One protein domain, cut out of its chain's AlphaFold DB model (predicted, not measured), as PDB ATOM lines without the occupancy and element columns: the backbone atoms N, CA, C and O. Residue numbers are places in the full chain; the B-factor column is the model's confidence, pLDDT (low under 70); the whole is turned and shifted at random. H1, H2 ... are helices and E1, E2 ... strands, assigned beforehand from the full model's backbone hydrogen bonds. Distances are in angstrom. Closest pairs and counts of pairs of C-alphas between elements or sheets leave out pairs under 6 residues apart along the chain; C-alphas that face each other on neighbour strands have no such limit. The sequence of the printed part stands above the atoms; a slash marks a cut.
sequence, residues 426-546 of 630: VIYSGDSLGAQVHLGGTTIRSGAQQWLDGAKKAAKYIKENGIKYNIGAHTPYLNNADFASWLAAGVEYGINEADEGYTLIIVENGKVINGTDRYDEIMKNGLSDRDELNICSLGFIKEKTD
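AT A GLANCE: This is residues 426 to 546 of the 630 residues of a protein of Faecalibacillus sp. H12 (UniProt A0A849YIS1). A small twisted sheet of four strands has H2 packed on one face, and H1 packs alongside H2; from the opposite face H3 stands up, and the chain returns through short H4 to the sheet. A second, two-strand sheet, E1 with E3, sits near the last residues of H1. The 121 printed residues hold four named helices and six named strands, in the order E1 E2 H1 E3 H2 E4 E5 H3 H4 E6. The larger sheet is mixed, ordered E2 E6 E4 E5, and the class is mixed, helices and strands. The whole is compact, with a radius of gyration of the C-alphas of 13.7 A and spans of 43 by 34 by 22 A.

IN THESE COORDINATES: E1, residues 426 to 428, begins at C-alpha 426, (-26.063, -32.324, -6.591). E2 is residues 442 to 444. H1, residues 448 to 465, begins at (-17.411, -16.453, -24.650) and is 25.6 A long. E3 is residues 469 to 471. H2, residues 483 to 497, measures 20.3 A. E4, residues 501 to 508, measures 22.4 A, and E5, residues 511 to 514, 10.0 A. H3, residues 515 to 525, measures 15.1 A. H4 is residues 529 to 532. E6, residues 535 to 542, measures 21.8 A and ends at C-alpha 542, (-20.887, -9.991, -29.758).

HOW THE PARTS SIT: The larger sheet is only just strongly twisted, its C-alphas lying up to 4.0 A off its best plane. E6 and E4 are antiparallel, with N 503 and O 540 within hydrogen-bond range at 2.8 A. E4 and E5 form a hairpin, with N 513 and O 506 at 2.8 A. E2 is parallel to E6, with N 444 and O 539 at 2.8 A. E5, H3 H4 and E6 make a split strand-helix-strand unit, two strands running the same way with E4 between them, and its crossover is right-handed. H2 and the sheet make two layers, a helix on one face of a sheet; the C-alphas of Trp 486 and Val 507 are the closest of H2 and E4, 5.9 A apart. On the opposite face H3 stands up from the sheet at 66 degrees, over E4, with C-alphas 505 and 515 the closest at 4.5 A. H1 touches H2 at a shallow tilt of 29 degrees, opposite ways, closest at the C-alphas of Ala 459 and Ala 484, 4.9 A. H1 is not on the sheet, but only just, with 4 pairs of C-alphas within 10 A. H4 is not on the sheet and is apart from H3. E1 and E3 are parallel, with N 427 and O 469 within hydrogen-bond range at 2.9 A. In H1, H2 and H3 every O i to N i+4 pair is within hydrogen-bond range; H4 is too short for such a pair.

THE WHOLE: The two C-alphas farthest apart, those of Gly 466 and Asp 546, are 44.9 A apart. The printed part has no cut. The links E1 to E2 and E3 to H2 are long. The mean pLDDT of the printed part is 85.7, and residues 434 to 441 and 545 to 546 are under 70.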
ATOM      1  N   VAL A 426     -25.730 -33.736  -6.376       95.19
ATOM      2  CA  VAL A 426     -26.063 -32.324  -6.591       95.19
ATOM      3  C   VAL A 426     -24.787 -31.585  -6.984       95.19
ATOM      4  O   VAL A 426     -23.725 -31.879  -6.438       95.19
ATOM      5  N   ILE A 427     -24.872 -30.659  -7.931       95.19
ATOM      6  CA  ILE A 427     -23.811 -29.687  -8.200       95.19
ATOM      7  C   ILE A 427     -24.306 -28.291  -7.829       95.19
ATOM      8  O   ILE A 427     -25.421 -27.920  -8.189       95.19
ATOM      9  N   TYR A 428     -23.486 -27.566  -7.076       93.81
ATOM     10  CA  TYR A 428     -23.692 -26.173  -6.699       93.81
ATOM     11  C   TYR A 428     -22.887 -25.313  -7.652       93.81
ATOM     12  O   TYR A 428     -21.657 -25.379  -7.635       93.81
ATOM     13  N   SER A 429     -23.557 -24.592  -8.544       90.12
ATOM     14  CA  SER A 429     -22.882 -24.060  -9.729       90.12
ATOM     15  C   SER A 429     -22.396 -22.620  -9.627       90.12
ATOM     16  O   SER A 429     -21.915 -22.119 -10.637       90.12
ATOM     17  N   GLY A 430     -22.594 -21.927  -8.502       87.44
ATOM     18  CA  GLY A 430     -22.447 -20.469  -8.501       87.44
ATOM     19  C   GLY A 430     -23.370 -19.841  -9.558       87.44
ATOM     20  O   GLY A 430     -24.445 -20.390  -9.858       87.44
ATOM     21  N   ASP A 431     -22.886 -18.783 -10.198       84.19
ATOM     22  CA  ASP A 431     -23.567 -18.090 -11.300       84.19
ATOM     23  C   ASP A 431     -23.553 -18.875 -12.612       84.19
ATOM     24  O   ASP A 431     -24.380 -18.629 -13.495       84.19
ATOM     25  N   SER A 432     -22.648 -19.853 -12.753       80.31
ATOM     26  CA  SER A 432     -22.382 -20.527 -14.028       80.31
ATOM     27  C   SER A 432     -23.641 -21.136 -14.650       80.31
ATOM     28  O   SER A 432     -23.888 -20.969 -15.839       80.31
ATOM     29  N   LEU A 433     -24.439 -21.874 -13.865       79.06
ATOM     30  CA  LEU A 433     -25.617 -22.619 -14.344       79.06
ATOM     31  C   LEU A 433     -26.929 -22.142 -13.698       79.06
ATOM     32  O   LEU A 433     -27.931 -22.860 -13.746       79.06
ATOM     33  N   GLY A 434     -26.908 -20.975 -13.049       63.47
ATOM     34  CA  GLY A 434     -27.969 -20.501 -12.160       63.47
ATOM     35  C   GLY A 434     -28.931 -19.464 -12.733       63.47
ATOM     36  O   GLY A 434     -29.783 -18.992 -11.999       63.47
ATOM     37  N   ALA A 435     -28.840 -19.088 -14.008       56.28
ATOM     38  CA  ALA A 435     -29.577 -17.921 -14.488       56.28
ATOM     39  C   ALA A 435     -30.921 -18.254 -15.179       56.28
ATOM     40  O   ALA A 435     -30.980 -18.991 -16.171       56.28
ATOM     41  N   GLN A 436     -31.999 -17.686 -14.629       57.59
ATOM     42  CA  GLN A 436     -33.406 -17.845 -15.023       57.59
ATOM     43  C   GLN A 436     -33.839 -16.935 -16.183       57.59
ATOM     44  O   GLN A 436     -33.183 -15.958 -16.518       57.59
ATOM     45  N   VAL A 437     -34.961 -17.252 -16.836       52.38
ATOM     46  CA  VAL A 437     -35.313 -16.686 -18.157       52.38
ATOM     47  C   VAL A 437     -36.167 -15.437 -18.095       52.38
ATOM     48  O   VAL A 437     -36.102 -14.612 -19.007       52.38
ATOM     49  N   HIS A 438     -36.969 -15.264 -17.052       47.62
ATOM     50  CA  HIS A 438     -37.911 -14.158 -17.065       47.62
ATOM     51  C   HIS A 438     -37.263 -12.790 -16.818       47.62
ATOM     52  O   HIS A 438     -37.731 -11.790 -17.364       47.62
ATOM     53  N   LEU A 439     -36.160 -12.752 -16.062       49.00
ATOM     54  CA  LEU A 439     -35.522 -11.507 -15.617       49.00
ATOM     55  C   LEU A 439     -34.012 -11.425 -15.847       49.00
ATOM     56  O   LEU A 439     -33.432 -10.366 -15.626       49.00
ATOM     57  N   GLY A 440     -33.365 -12.480 -16.340       50.97
ATOM     58  CA  GLY A 440     -31.937 -12.411 -16.610       50.97
ATOM     59  C   GLY A 440     -31.283 -13.772 -16.611       50.97
ATOM     60  O   GLY A 440     -30.872 -14.280 -15.573       50.97
ATOM     61  N   GLY A 441     -31.132 -14.326 -17.811       61.50
ATOM     62  CA  GLY A 441     -30.117 -15.331 -18.054       61.50
ATOM     63  C   GLY A 441     -28.724 -14.751 -17.825       61.50
ATOM     64  O   GLY A 441     -28.534 -13.532 -17.763       61.50
ATOM     65  N   THR A 442     -27.721 -15.618 -17.783       76.31
ATOM     66  CA  THR A 442     -26.331 -15.189 -17.703       76.31
ATOM     67  C   THR A 442     -26.048 -14.278 -18.890       76.31
ATOM     68  O   THR A 442     -26.344 -14.625 -20.035       76.31
ATOM     69  N   THR A 443     -25.488 -13.092 -18.648       81.69
ATOM     70  CA  THR A 443     -25.071 -12.213 -19.743       81.69
ATOM     71  C   THR A 443     -23.596 -12.426 -20.043       81.69
ATOM     72  O   THR A 443     -22.726 -11.996 -19.290       81.69
ATOM     73  N   ILE A 444     -23.311 -13.035 -21.186       87.31
ATOM     74  CA  ILE A 444     -21.962 -13.238 -21.703       87.31
ATOM     75  C   ILE A 444     -21.518 -11.949 -22.389       87.31
ATOM     76  O   ILE A 444     -21.872 -11.670 -23.538       87.31
ATOM     77  N   ARG A 445     -20.767 -11.137 -21.642       84.50
ATOM     78  CA  ARG A 445     -20.198  -9.860 -22.110       84.50
ATOM     79  C   ARG A 445     -18.815 -10.030 -22.726       84.50
ATOM     80  O   ARG A 445     -18.449  -9.300 -23.637       84.50
ATOM     81  N   SER A 446     -18.057 -10.987 -22.211       83.94
ATOM     82  CA  SER A 446     -16.685 -11.300 -22.594       83.94
ATOM     83  C   SER A 446     -16.398 -12.764 -22.276       83.94
ATOM     84  O   SER A 446     -17.199 -13.431 -21.624       83.94
ATOM     85  N   GLY A 447     -15.264 -13.281 -22.749       88.62
ATOM     86  CA  GLY A 447     -14.842 -14.642 -22.411       88.62
ATOM     87  C   GLY A 447     -15.758 -15.735 -22.973       88.62
ATOM     88  O   GLY A 447     -15.874 -16.802 -22.386       88.62
ATOM     89  N   ALA A 448     -16.441 -15.498 -24.100       92.12
ATOM     90  CA  ALA A 448     -17.411 -16.453 -24.650       92.12
ATOM     91  C   ALA A 448     -16.824 -17.863 -24.864       92.12
ATOM     92  O   ALA A 448     -17.515 -18.861 -24.668       92.12
ATOM     93  N   GLN A 449     -15.542 -17.960 -25.232       94.44
ATOM     94  CA  GLN A 449     -14.869 -19.251 -25.363       94.44
ATOM     95  C   GLN A 449     -14.663 -19.929 -23.998       94.44
ATOM     96  O   GLN A 449     -14.893 -21.127 -23.886       94.44
ATOM     97  N   GLN A 450     -14.301 -19.168 -22.963       94.62
ATOM     98  CA  GLN A 450     -14.164 -19.645 -21.586       94.62
ATOM     99  C   GLN A 450     -15.508 -20.127 -21.027       94.62
ATOM    100  O   GLN A 450     -15.573 -21.230 -20.495       94.62
ATOM    101  N   TRP A 451     -16.595 -19.383 -21.257       93.19
ATOM    102  CA  TRP A 451     -17.963 -19.831 -20.968       93.19
ATOM    103  C   TRP A 451     -18.307 -21.147 -21.672       93.19
ATOM    104  O   TRP A 451     -18.828 -22.077 -21.057       93.19
ATOM    105  N   LEU A 452     -17.999 -21.263 -22.968       95.19
ATOM    106  CA  LEU A 452     -18.263 -22.486 -23.727       95.19
ATOM    107  C   LEU A 452     -17.465 -23.680 -23.184       95.19
ATOM    108  O   LEU A 452     -18.010 -24.780 -23.044       95.19
ATOM    109  N   ASP A 453     -16.183 -23.480 -22.890       95.81
ATOM    110  CA  ASP A 453     -15.293 -24.521 -22.381       95.81
ATOM    111  C   ASP A 453     -15.673 -24.931 -20.952       95.81
ATOM    112  O   ASP A 453     -15.718 -26.128 -20.653       95.81
ATOM    113  N   GLY A 454     -16.039 -23.966 -20.107       94.56
ATOM    114  CA  GLY A 454     -16.563 -24.166 -18.760       94.56
ATOM    115  C   GLY A 454     -17.863 -24.963 -18.749       94.56
ATOM    116  O   GLY A 454     -17.944 -26.022 -18.120       94.56
ATOM    117  N   ALA A 455     -18.846 -24.550 -19.551       94.38
ATOM    118  CA  ALA A 455     -20.109 -25.263 -19.707       94.38
ATOM    119  C   ALA A 455     -19.902 -26.698 -20.232       94.38
ATOM    120  O   ALA A 455     -20.500 -27.651 -19.721       94.38
ATOM    121  N   LYS A 456     -18.994 -26.900 -21.201       96.75
ATOM    122  CA  LYS A 456     -18.616 -28.238 -21.699       96.75
ATOM    123  C   LYS A 456     -17.913 -29.078 -20.625       96.75
ATOM    124  O   LYS A 456     -18.194 -30.279 -20.523       96.75
ATOM    125  N   LYS A 457     -17.030 -28.479 -19.816       96.94
ATOM    126  CA  LYS A 457     -16.363 -29.130 -18.672       96.94
ATOM    127  C   LYS A 457     -17.400 -29.600 -17.651       96.94
ATOM    128  O   LYS A 457     -17.403 -30.785 -17.310       96.94
ATOM    129  N   ALA A 458     -18.317 -28.722 -17.244       95.81
ATOM    130  CA  ALA A 458     -19.395 -29.028 -16.308       95.81
ATOM    131  C   ALA A 458     -20.329 -30.124 -16.843       95.81
ATOM    132  O   ALA A 458     -20.543 -31.131 -16.170       95.81
ATOM    133  N   ALA A 459     -20.805 -30.008 -18.087       96.44
ATOM    134  CA  ALA A 459     -21.677 -31.006 -18.715       96.44
ATOM    135  C   ALA A 459     -21.036 -32.402 -18.760       96.44
ATOM    136  O   ALA A 459     -21.673 -33.415 -18.447       96.44
ATOM    137  N   LYS A 460     -19.747 -32.468 -19.119       98.00
ATOM    138  CA  LYS A 460     -18.982 -33.717 -19.099       98.00
ATOM    139  C   LYS A 460     -18.875 -34.271 -17.677       98.00
ATOM    140  O   LYS A 460     -19.168 -35.449 -17.468       98.00
ATOM    141  N   TYR A 461     -18.491 -33.434 -16.716       98.06
ATOM    142  CA  TYR A 461     -18.308 -33.828 -15.322       98.06
ATOM    143  C   TYR A 461     -19.606 -34.361 -14.695       98.06
ATOM    144  O   TYR A 461     -19.601 -35.435 -14.084       98.06
ATOM    145  N   ILE A 462     -20.723 -33.655 -14.896       96.81
ATOM    146  CA  ILE A 462     -22.069 -34.034 -14.443       96.81
ATOM    147  C   ILE A 462     -22.415 -35.445 -14.923       96.81
ATOM    148  O   ILE A 462     -22.788 -36.310 -14.122       96.81
ATOM    149  N   LYS A 463     -22.213 -35.710 -16.218       97.00
ATOM    150  CA  LYS A 463     -22.483 -37.014 -16.828       97.00
ATOM    151  C   LYS A 463     -21.575 -38.116 -16.285       97.00
ATOM    152  O   LYS A 463     -22.057 -39.205 -15.984       97.00
ATOM    153  N   GLU A 464     -20.274 -37.858 -16.173       97.50
ATOM    154  CA  GLU A 464     -19.289 -38.849 -15.716       97.50
ATOM    155  C   GLU A 464     -19.484 -39.243 -14.245       97.50
ATOM    156  O   GLU A 464     -19.239 -40.394 -13.882       97.50
ATOM    157  N   ASN A 465     -19.989 -38.329 -13.411       97.31
ATOM    158  CA  ASN A 465     -20.190 -38.554 -11.975       97.31
ATOM    159  C   ASN A 465     -21.641 -38.892 -11.588       97.31
ATOM    160  O   ASN A 465     -21.931 -39.143 -10.407       97.31
ATOM    161  N   GLY A 466     -22.543 -38.938 -12.575       96.88
ATOM    162  CA  GLY A 466     -23.961 -39.233 -12.382       96.88
ATOM    163  C   GLY A 466     -24.661 -38.210 -11.489       96.88
ATOM    164  O   GLY A 466     -25.493 -38.601 -10.665       96.88
ATOM    165  N   ILE A 467     -24.276 -36.935 -11.603       97.00
ATOM    166  CA  ILE A 467     -24.964 -35.822 -10.943       97.00
ATOM    167  C   ILE A 467     -26.386 -35.740 -11.508       97.00
ATOM    168  O   ILE A 467     -26.598 -35.894 -12.709       97.00
ATOM    169  N   LYS A 468     -27.365 -35.569 -10.619       94.75
ATOM    170  CA  LYS A 468     -28.795 -35.599 -10.944       94.75
ATOM    171  C   LYS A 468     -29.438 -34.225 -10.920       94.75
ATOM    172  O   LYS A 468     -30.417 -34.024 -11.629       94.75
ATOM    173  N   TYR A 469     -28.911 -33.331 -10.093       92.19
ATOM    174  CA  TYR A 469     -29.509 -32.033  -9.835       92.19
ATOM    175  C   TYR A 469     -28.454 -30.940  -9.891       92.19
ATOM    176  O   TYR A 469     -27.315 -31.153  -9.470       92.19
ATOM    177  N   ASN A 470     -28.864 -29.783 -10.386       89.25
ATOM    178  CA  ASN A 470     -28.123 -28.536 -10.297       89.25
ATOM    179  C   ASN A 470     -28.854 -27.607  -9.326       89.25
ATOM    180  O   ASN A 470     -30.071 -27.478  -9.422       89.25
ATOM    181  N   ILE A 471     -28.125 -26.971  -8.417       88.25
ATOM    182  CA  ILE A 471     -28.607 -25.802  -7.687       88.25
ATOM    183  C   ILE A 471     -27.672 -24.667  -8.078       88.25
ATOM    184  O   ILE A 471     -26.488 -24.675  -7.737       88.25
ATOM    185  N   GLY A 472     -28.198 -23.723  -8.851       82.94
ATOM    186  CA  GLY A 472     -27.498 -22.477  -9.098       82.94
ATOM    187  C   GLY A 472     -27.433 -21.657  -7.828       82.94
ATOM    188  O   GLY A 472     -28.357 -21.703  -7.016       82.94
ATOM    189  N   ALA A 473     -26.399 -20.831  -7.701       72.38
ATOM    190  CA  ALA A 473     -26.416 -19.784  -6.691       72.38
ATOM    191  C   ALA A 473     -27.432 -18.688  -7.026       72.38
ATOM    192  O   ALA A 473     -27.524 -17.712  -6.308       72.38
ATOM    193  N   HIS A 474     -28.202 -18.875  -8.100       77.00
ATOM    194  CA  HIS A 474     -29.283 -18.016  -8.511       77.00
ATOM    195  C   HIS A 474     -30.644 -18.735  -8.698       77.00
ATOM    196  O   HIS A 474     -31.527 -18.255  -9.399       77.00
ATOM    197  N   THR A 475     -30.849 -19.918  -8.096       75.00
ATOM    198  CA  THR A 475     -32.111 -20.680  -8.225       75.00
ATOM    199  C   THR A 475     -32.501 -21.437  -6.946       75.00
ATOM    200  O   THR A 475     -31.693 -22.241  -6.475       75.00
ATOM    201  N   PRO A 476     -33.753 -21.335  -6.454       75.19
ATOM    202  CA  PRO A 476     -34.188 -21.978  -5.206       75.19
ATOM    203  C   PRO A 476     -34.683 -23.428  -5.358       75.19
ATOM    204  O   PRO A 476     -35.494 -23.906  -4.564       75.19
ATOM    205  N   TYR A 477     -34.239 -24.161  -6.381       79.25
ATOM    206  CA  TYR A 477     -34.800 -25.477  -6.704       79.25
ATOM    207  C   TYR A 477     -33.785 -26.462  -7.282       79.25
ATOM    208  O   TYR A 477     -32.760 -26.092  -7.850       79.25
ATOM    209  N   LEU A 478     -34.099 -27.757  -7.159       86.00
ATOM    210  CA  LEU A 478     -33.326 -28.850  -7.751       86.00
ATOM    211  C   LEU A 478     -33.568 -28.902  -9.267       86.00
ATOM    212  O   LEU A 478     -34.479 -29.583  -9.748       86.00
ATOM    213  N   ASN A 479     -32.739 -28.172 -10.008       79.44
ATOM    214  CA  ASN A 479     -32.854 -27.983 -11.446       79.44
ATOM    215  C   ASN A 479     -32.302 -29.178 -12.247       79.44
ATOM    216  O   ASN A 479     -31.580 -30.042 -11.729       79.44
ATOM    217  N   ASN A 480     -32.635 -29.220 -13.537       85.75
ATOM    218  CA  ASN A 480     -32.189 -30.241 -14.467       85.75
ATOM    219  C   ASN A 480     -30.663 -30.195 -14.656       85.75
ATOM    220  O   ASN A 480     -30.090 -29.171 -15.023       85.75
ATOM    221  N   ALA A 481     -29.999 -31.335 -14.458       86.19
ATOM    222  CA  ALA A 481     -28.556 -31.474 -14.654       86.19
ATOM    223  C   ALA A 481     -28.098 -31.207 -16.105       86.19
ATOM    224  O   ALA A 481     -26.921 -30.933 -16.342       86.19
ATOM    225  N   ASP A 482     -29.013 -31.243 -17.078       89.12
ATOM    226  CA  ASP A 482     -28.712 -30.935 -18.479       89.12
ATOM    227  C   ASP A 482     -28.442 -29.439 -18.738       89.12
ATOM    228  O   ASP A 482     -27.934 -29.110 -19.813       89.12
ATOM    229  N   PHE A 483     -28.703 -28.540 -17.774       88.12
ATOM    230  CA  PHE A 483     -28.501 -27.090 -17.928       88.12
ATOM    231  C   PHE A 483     -27.097 -26.718 -18.418       88.12
ATOM    232  O   PHE A 483     -26.970 -25.864 -19.287       88.12
ATOM    233  N   ALA A 484     -26.047 -27.406 -17.960       91.56
ATOM    234  CA  ALA A 484     -24.686 -27.177 -18.458       91.56
ATOM    235  C   ALA A 484     -24.550 -27.446 -19.966       91.56
ATOM    236  O   ALA A 484     -23.871 -26.712 -20.683       91.56
ATOM    237  N   SER A 485     -25.229 -28.478 -20.475       93.75
ATOM    238  CA  SER A 485     -25.247 -28.771 -21.913       93.75
ATOM    239  C   SER A 485     -26.070 -27.742 -22.684       93.75
ATOM    240  O   SER A 485     -25.748 -27.431 -23.830       93.75
ATOM    241  N   TRP A 486     -27.134 -27.218 -22.072       92.38
ATOM    242  CA  TRP A 486     -27.985 -26.194 -22.675       92.38
ATOM    243  C   TRP A 486     -27.259 -24.856 -22.767       92.38
ATOM    244  O   TRP A 486     -27.239 -24.267 -23.845       92.38
ATOM    245  N   LEU A 487     -26.577 -24.444 -21.694       91.19
ATOM    246  CA  LEU A 487     -25.694 -23.284 -21.694       91.19
ATOM    247  C   LEU A 487     -24.642 -23.423 -22.796       91.19
ATOM    248  O   LEU A 487     -24.557 -22.554 -23.656       91.19
ATOM    249  N   ALA A 488     -23.920 -24.550 -22.853       93.88
ATOM    250  CA  ALA A 488     -22.918 -24.792 -23.892       93.88
ATOM    251  C   ALA A 488     -23.492 -24.645 -25.313       93.88
ATOM    252  O   ALA A 488     -22.872 -24.004 -26.160       93.88
ATOM    253  N   ALA A 489     -24.680 -25.201 -25.580       94.44
ATOM    254  CA  ALA A 489     -25.346 -25.065 -26.875       94.44
ATOM    255  C   ALA A 489     -25.727 -23.605 -27.187       94.44
ATOM    256  O   ALA A 489     -25.583 -23.155 -28.324       94.44
ATOM    257  N   GLY A 490     -26.187 -22.863 -26.180       92.56
ATOM    258  CA  GLY A 490     -26.531 -21.454 -26.302       92.56
ATOM    259  C   GLY A 490     -25.316 -20.560 -26.561       92.56
ATOM    260  O   GLY A 490     -25.348 -19.740 -27.474       92.56
ATOM    261  N   VAL A 491     -24.212 -20.762 -25.833       93.31
ATOM    262  CA  VAL A 491     -22.954 -20.028 -26.057       93.31
ATOM    263  C   VAL A 491     -22.363 -20.358 -27.428       93.31
ATOM    264  O   VAL A 491     -21.934 -19.461 -28.150       93.31
ATOM    265  N   GLU A 492     -22.377 -21.634 -27.828       95.38
ATOM    266  CA  GLU A 492     -21.898 -22.067 -29.147       95.38
ATOM    267  C   GLU A 492     -22.716 -21.440 -30.282       95.38
ATOM    268  O   GLU A 492     -22.145 -21.008 -31.286       95.38
ATOM    269  N   TYR A 493     -24.036 -21.323 -30.112       94.25
ATOM    270  CA  TYR A 493     -24.877 -20.555 -31.026       94.25
ATOM    271  C   TYR A 493     -24.497 -19.069 -31.027       94.25
ATOM    272  O   TYR A 493     -24.330 -18.490 -32.094       94.25
ATOM    273  N   GLY A 494     -24.294 -18.458 -29.856       92.88
ATOM    274  CA  GLY A 494     -23.880 -17.057 -29.742       92.88
ATOM    275  C   GLY A 494     -22.594 -16.745 -30.511       92.88
ATOM    276  O   GLY A 494     -22.539 -15.809 -31.306       92.88
ATOM    277  N   ILE A 495     -21.570 -17.583 -30.354       93.81
ATOM    278  CA  ILE A 495     -20.287 -17.424 -31.052       93.81
ATOM    279  C   ILE A 495     -20.477 -17.501 -32.575       93.81
ATOM    280  O   ILE A 495     -20.010 -16.623 -33.310       93.81
ATOM    281  N   ASN A 496     -21.177 -18.535 -33.046       94.12
ATOM    282  CA  ASN A 496     -21.235 -18.874 -34.469       94.12
ATOM    283  C   ASN A 496     -22.290 -18.081 -35.251       94.12
ATOM    284  O   ASN A 496     -22.036 -17.696 -36.391       94.12
ATOM    285  N   GLU A 497     -23.447 -17.821 -34.645       93.00
ATOM    286  CA  GLU A 497     -24.666 -17.397 -35.344       93.00
ATOM    287  C   GLU A 497     -25.232 -16.056 -34.856       93.00
ATOM    288  O   GLU A 497     -26.012 -15.452 -35.588       93.00
ATOM    289  N   ALA A 498     -24.877 -15.566 -33.657       90.06
ATOM    290  CA  ALA A 498     -25.400 -14.276 -33.198       90.06
ATOM    291  C   ALA A 498     -24.851 -13.109 -34.031       90.06
ATOM    292  O   ALA A 498     -23.676 -13.097 -34.436       90.06
ATOM    293  N   ASP A 499     -25.718 -12.119 -34.236       89.56
ATOM    294  CA  ASP A 499     -25.380 -10.840 -34.847       89.56
ATOM    295  C   ASP A 499     -24.483 -10.008 -33.917       89.56
ATOM    296  O   ASP A 499     -24.436 -10.222 -32.702       89.56
ATOM    297  N   GLU A 500     -23.772  -9.031 -34.484       90.81
ATOM    298  CA  GLU A 500     -23.042  -8.041 -33.687       90.81
ATOM    299  C   GLU A 500     -23.997  -7.250 -32.776       90.81
ATOM    300  O   GLU A 500     -25.046  -6.764 -33.207       90.81
ATOM    301  N   GLY A 501     -23.594  -7.045 -31.522       89.75
ATOM    302  CA  GLY A 501     -24.418  -6.431 -30.485       89.75
ATOM    303  C   GLY A 501     -25.045  -7.459 -29.544       89.75
ATOM    304  O   GLY A 501     -24.498  -8.537 -29.331       89.75
ATOM    305  N   TYR A 502     -26.162  -7.083 -28.919       89.12
ATOM    306  CA  TYR A 502     -26.872  -7.928 -27.960       89.12
ATOM    307  C   TYR A 502     -27.841  -8.877 -28.669       89.12
ATOM    308  O   TYR A 502     -28.692  -8.434 -29.439       89.12
ATOM    309  N   THR A 503     -27.761 -10.163 -28.337       88.44
ATOM    310  CA  THR A 503     -28.708 -11.201 -28.748       88.44
ATOM    311  C   THR A 503     -29.190 -11.957 -27.513       88.44
ATOM    312  O   THR A 503     -28.378 -12.486 -26.760       88.44
ATOM    313  N   LEU A 504     -30.507 -12.049 -27.312       88.81
ATOM    314  CA  LEU A 504     -31.081 -12.984 -26.341       88.81
ATOM    315  C   LEU A 504     -31.157 -14.373 -26.980       88.81
ATOM    316  O   LEU A 504     -31.740 -14.533 -28.054       88.81
ATOM    317  N   ILE A 505     -30.592 -15.376 -26.316       88.44
ATOM    318  CA  ILE A 505     -30.614 -16.770 -26.760       88.44
ATOM    319  C   ILE A 505     -31.376 -17.579 -25.717       88.44
ATOM    320  O   ILE A 505     -31.105 -17.479 -24.521       88.44
ATOM    321  N   ILE A 506     -32.328 -18.389 -26.181       88.94
ATOM    322  CA  ILE A 506     -33.097 -19.303 -25.339       88.94
ATOM    323  C   ILE A 506     -32.813 -20.734 -25.784       88.94
ATOM    324  O   ILE A 506     -32.902 -21.058 -26.968       88.94
ATOM    325  N   VAL A 507     -32.491 -21.598 -24.829       90.19
ATOM    326  CA  VAL A 507     -32.348 -23.039 -25.014       90.19
ATOM    327  C   VAL A 507     -33.420 -23.731 -24.187       90.19
ATOM    328  O   VAL A 507     -33.323 -23.823 -22.968       90.19
ATOM    329  N   GLU A 508     -34.458 -24.220 -24.857       89.31
ATOM    330  CA  GLU A 508     -35.615 -24.850 -24.221       89.31
ATOM    331  C   GLU A 508     -35.596 -26.348 -24.522       89.31
ATOM    332  O   GLU A 508     -35.561 -26.768 -25.684       89.31
ATOM    333  N   ASN A 509     -35.580 -27.174 -23.473       88.75
ATOM    334  CA  ASN A 509     -35.451 -28.630 -23.586       88.75
ATOM    335  C   ASN A 509     -34.258 -29.061 -24.471       88.75
ATOM    336  O   ASN A 509     -34.366 -29.970 -25.302       88.75
ATOM    337  N   GLY A 510     -33.126 -28.360 -24.339       88.25
ATOM    338  CA  GLY A 510     -31.898 -28.622 -25.094       88.25
ATOM    339  C   GLY A 510     -31.920 -28.198 -26.562       88.25
ATOM    340  O   GLY A 510     -31.028 -28.587 -27.317       88.25
ATOM    341  N   LYS A 511     -32.915 -27.417 -26.992       92.25
ATOM    342  CA  LYS A 511     -32.982 -26.864 -28.349       92.25
ATOM    343  C   LYS A 511     -32.841 -25.356 -28.303       92.25
ATOM    344  O   LYS A 511     -33.589 -24.698 -27.592       92.25
ATOM    345  N   VAL A 512     -31.924 -24.823 -29.106       90.50
ATOM    346  CA  VAL A 512     -31.814 -23.378 -29.317       90.50
ATOM    347  C   VAL A 512     -33.058 -22.889 -30.063       90.50
ATOM    348  O   VAL A 512     -33.429 -23.441 -31.102       90.50
ATOM    349  N   ILE A 513     -33.703 -21.866 -29.517       87.38
ATOM    350  CA  ILE A 513     -34.880 -21.185 -30.056       87.38
ATOM    351  C   ILE A 513     -34.514 -19.712 -30.264       87.38
ATOM    352  O   ILE A 513     -33.657 -19.168 -29.566       87.38
ATOM    353  N   ASN A 514     -35.163 -19.053 -31.230       79.19
ATOM    354  CA  ASN A 514     -35.082 -17.601 -31.363       79.19
ATOM    355  C   ASN A 514     -35.522 -16.941 -30.043       79.19
ATOM    356  O   ASN A 514     -36.689 -17.043 -29.659       79.19
ATOM    357  N   GLY A 515     -34.578 -16.299 -29.348       79.94
ATOM    358  CA  GLY A 515     -34.826 -15.765 -28.015       79.94
ATOM    359  C   GLY A 515     -35.796 -14.589 -28.007       79.94
ATOM    360  O   GLY A 515     -36.614 -14.516 -27.100       79.94
ATOM    361  N   THR A 516     -35.781 -13.721 -29.024       80.75
ATOM    362  CA  THR A 516     -36.684 -12.558 -29.103       80.75
ATOM    363  C   THR A 516     -38.142 -12.987 -29.225       80.75
ATOM    364  O   THR A 516     -38.964 -12.591 -28.405       80.75
ATOM    365  N   ASP A 517     -38.465 -13.850 -30.194       84.62
ATOM    366  CA  ASP A 517     -39.846 -14.302 -30.407       84.62
ATOM    367  C   ASP A 517     -40.372 -15.080 -29.191       84.62
ATOM    368  O   ASP A 517     -41.526 -14.921 -28.782       84.62
ATOM    369  N   ARG A 518     -39.518 -15.926 -28.595       86.81
ATOM    370  CA  ARG A 518     -39.887 -16.715 -27.418       86.81
ATOM    371  C   ARG A 518     -40.054 -15.837 -26.178       86.81
ATOM    372  O   ARG A 518     -40.989 -16.063 -25.415       86.81
ATOM    373  N   TYR A 519     -39.211 -14.823 -26.000       83.56
ATOM    374  CA  TYR A 519     -39.346 -13.846 -24.922       83.56
ATOM    375  C   TYR A 519     -40.620 -13.011 -25.069       83.56
ATOM    376  O   TYR A 519     -41.372 -12.885 -24.108       83.56
ATOM    377  N   ASP A 520     -40.938 -12.530 -26.273       84.25
ATOM    378  CA  ASP A 520     -42.192 -11.814 -26.537       84.25
ATOM    379  C   ASP A 520     -43.421 -12.687 -26.229       84.25
ATOM    380  O   ASP A 520     -44.432 -12.203 -25.707       84.25
ATOM    381  N   GLU A 521     -43.347 -13.992 -26.512       86.69
ATOM    382  CA  GLU A 521     -44.379 -14.946 -26.112       86.69
ATOM    383  C   GLU A 521     -44.491 -15.060 -24.585       86.69
ATOM    384  O   GLU A 521     -45.606 -14.992 -24.060       86.69
ATOM    385  N   ILE A 522     -43.362 -15.195 -23.881       83.88
ATOM    386  CA  ILE A 522     -43.307 -15.253 -22.414       83.88
ATOM    387  C   ILE A 522     -43.881 -13.969 -21.812       83.88
ATOM    388  O   ILE A 522     -44.759 -14.050 -20.965       83.88
ATOM    389  N   MET A 523     -43.503 -12.785 -22.286       82.06
ATOM    390  CA  MET A 523     -44.040 -11.518 -21.767       82.06
ATOM    391  C   MET A 523     -45.541 -11.358 -22.039       82.06
ATOM    392  O   MET A 523     -46.261 -10.710 -21.281       82.06
ATOM    393  N   LYS A 524     -46.050 -11.953 -23.123       86.50
ATOM    394  CA  LYS A 524     -47.470 -11.879 -23.483       86.50
ATOM    395  C   LYS A 524     -48.338 -12.874 -22.714       86.50
ATOM    396  O   LYS A 524     -49.454 -12.539 -22.304       86.50
ATOM    397  N   ASN A 525     -47.886 -14.119 -22.610       87.62
ATOM    398  CA  ASN A 525     -48.674 -15.219 -22.054       87.62
ATOM    399  C   ASN A 525     -48.345 -15.478 -20.583       87.62
ATOM    400  O   ASN A 525     -49.226 -15.928 -19.840       87.62
ATOM    401  N   GLY A 526     -47.132 -15.108 -20.190       85.38
ATOM    402  CA  GLY A 526     -46.480 -15.438 -18.942       85.38
ATOM    403  C   GLY A 526     -45.854 -16.841 -18.955       85.38
ATOM    404  O   GLY A 526     -46.144 -17.645 -19.846       85.38
ATOM    405  N   LEU A 527     -44.998 -17.134 -17.975       84.69
ATOM    406  CA  LEU A 527     -44.328 -18.430 -17.796       84.69
ATOM    407  C   LEU A 527     -44.572 -18.951 -16.376       84.69
ATOM    408  O   LEU A 527     -44.489 -18.183 -15.429       84.69
ATOM    409  N   SER A 528     -44.905 -20.229 -16.205       85.19
ATOM    410  CA  SER A 528     -44.997 -20.801 -14.856       85.19
ATOM    411  C   SER A 528     -43.609 -21.180 -14.331       85.19
ATOM    412  O   SER A 528     -42.757 -21.591 -15.119       85.19
ATOM    413  N   ASP A 529     -43.403 -21.148 -13.014       81.69
ATOM    414  CA  ASP A 529     -42.155 -21.591 -12.359       81.69
ATOM    415  C   ASP A 529     -41.795 -23.034 -12.736       81.69
ATOM    416  O   ASP A 529     -40.635 -23.430 -12.816       81.69
ATOM    417  N   ARG A 530     -42.821 -23.840 -13.015       85.38
ATOM    418  CA  ARG A 530     -42.687 -25.192 -13.543       85.38
ATOM    419  C   ARG A 530     -42.047 -25.210 -14.932       85.38
ATOM    420  O   ARG A 530     -41.166 -26.030 -15.192       85.38
ATOM    421  N   ASP A 531     -42.557 -24.389 -15.844       84.69
ATOM    422  CA  ASP A 531     -42.092 -24.351 -17.230       84.69
ATOM    423  C   ASP A 531     -40.687 -23.748 -17.321       84.69
ATOM    424  O   ASP A 531     -39.892 -24.191 -18.148       84.69
ATOM    425  N   GLU A 532     -40.358 -22.813 -16.426       82.50
ATOM    426  CA  GLU A 532     -39.029 -22.211 -16.298       82.50
ATOM    427  C   GLU A 532     -37.910 -23.242 -16.087       82.50
ATOM    428  O   GLU A 532     -36.834 -23.097 -16.665       82.50
ATOM    429  N   LEU A 533     -38.186 -24.359 -15.402       82.69
ATOM    430  CA  LEU A 533     -37.223 -25.460 -15.223       82.69
ATOM    431  C   LEU A 533     -36.761 -26.114 -16.536       82.69
ATOM    432  O   LEU A 533     -35.828 -26.918 -16.540       82.69
ATOM    433  N   ASN A 534     -37.421 -25.823 -17.657       85.94
ATOM    434  CA  ASN A 534     -37.075 -26.372 -18.965       85.94
ATOM    435  C   ASN A 534     -36.373 -25.364 -19.875       85.94
ATOM    436  O   ASN A 534     -36.142 -25.681 -21.047       85.94
ATOM    437  N   ILE A 535     -36.050 -24.171 -19.370       84.56
ATOM    438  CA  ILE A 535     -35.512 -23.082 -20.173       84.56
ATOM    439  C   ILE A 535     -34.208 -22.562 -19.565       84.56
ATOM    440  O   ILE A 535     -34.161 -22.113 -18.430       84.56
ATOM    441  N   CYS A 536     -33.145 -22.580 -20.363       86.50
ATOM    442  CA  CYS A 536     -31.924 -21.827 -20.111       86.50
ATOM    443  C   CYS A 536     -31.938 -20.596 -21.019       86.50
ATOM    444  O   CYS A 536     -32.190 -20.723 -22.219       86.50
ATOM    445  N   SER A 537     -31.674 -19.407 -20.478       84.50
ATOM    446  CA  SER A 537     -31.481 -18.210 -21.297       84.50
ATOM    447  C   SER A 537     -30.116 -17.601 -21.044       84.50
ATOM    448  O   SER A 537     -29.556 -17.745 -19.960       84.50
ATOM    449  N   LEU A 538     -29.589 -16.918 -22.052       85.19
ATOM    450  CA  LEU A 538     -28.402 -16.094 -21.910       85.19
ATOM    451  C   LEU A 538     -28.494 -14.869 -22.819       85.19
ATOM    452  O   LEU A 538     -28.928 -14.946 -23.974       85.19
ATOM    453  N   GLY A 539     -28.062 -13.732 -22.289       87.12
ATOM    454  CA  GLY A 539     -27.745 -12.568 -23.101       87.12
ATOM    455  C   GLY A 539     -26.355 -12.756 -23.694       87.12
ATOM    456  O   GLY A 539     -25.412 -13.027 -22.963       87.12
ATOM    457  N   PHE A 540     -26.197 -12.613 -25.003       88.88
ATOM    458  CA  PHE A 540     -24.902 -12.721 -25.667       88.88
ATOM    459  C   PHE A 540     -24.542 -11.388 -26.308       88.88
ATOM    460  O   PHE A 540     -25.299 -10.879 -27.135       88.88
ATOM    461  N   ILE A 541     -23.400 -10.817 -25.930       90.12
ATOM    462  CA  ILE A 541     -22.884  -9.593 -26.542       90.12
ATOM    463  C   ILE A 541     -21.722  -9.962 -27.452       90.12
ATOM    464  O   ILE A 541     -20.644 -10.331 -26.992       90.12
ATOM    465  N   LYS A 542     -21.940  -9.834 -28.760       89.00
ATOM    466  CA  LYS A 542     -20.887  -9.991 -29.758       89.00
ATOM    467  C   LYS A 542     -20.306  -8.623 -30.076       89.00
ATOM    468  O   LYS A 542     -21.021  -7.738 -30.549       89.00
ATOM    469  N   GLU A 543     -19.024  -8.433 -29.783       82.56
ATOM    470  CA  GLU A 543     -18.346  -7.183 -30.115       82.56
ATOM    471  C   GLU A 543     -18.402  -6.925 -31.622       82.56
ATOM    472  O   GLU A 543     -18.324  -7.850 -32.435       82.56
ATOM    473  N   LYS A 544     -18.538  -5.648 -31.988       72.81
ATOM    474  CA  LYS A 544     -18.372  -5.243 -33.378       72.81
ATOM    475  C   LYS A 544     -16.920  -5.448 -33.750       72.81
ATOM    476  O   LYS A 544     -16.039  -4.856 -33.128       72.81
ATOM    477  N   THR A 545     -16.677  -6.237 -34.783       59.47
ATOM    478  CA  THR A 545     -15.385  -6.154 -35.453       59.47
ATOM    479  C   THR A 545     -15.352  -4.815 -36.175       59.47
ATOM    480  O   THR A 545     -16.103  -4.607 -37.128       59.47
ATOM    481  N   ASP A 546     -14.532  -3.868 -35.704       48.19
ATOM    482  CA  ASP A 546     -14.232  -2.693 -36.522       48.19
ATOM    483  C   ASP A 546     -13.734  -3.213 -37.881       48.19
ATOM    484  O   ASP A 546     -12.891  -4.116 -37.905       48.19
TER     485      ASP A 546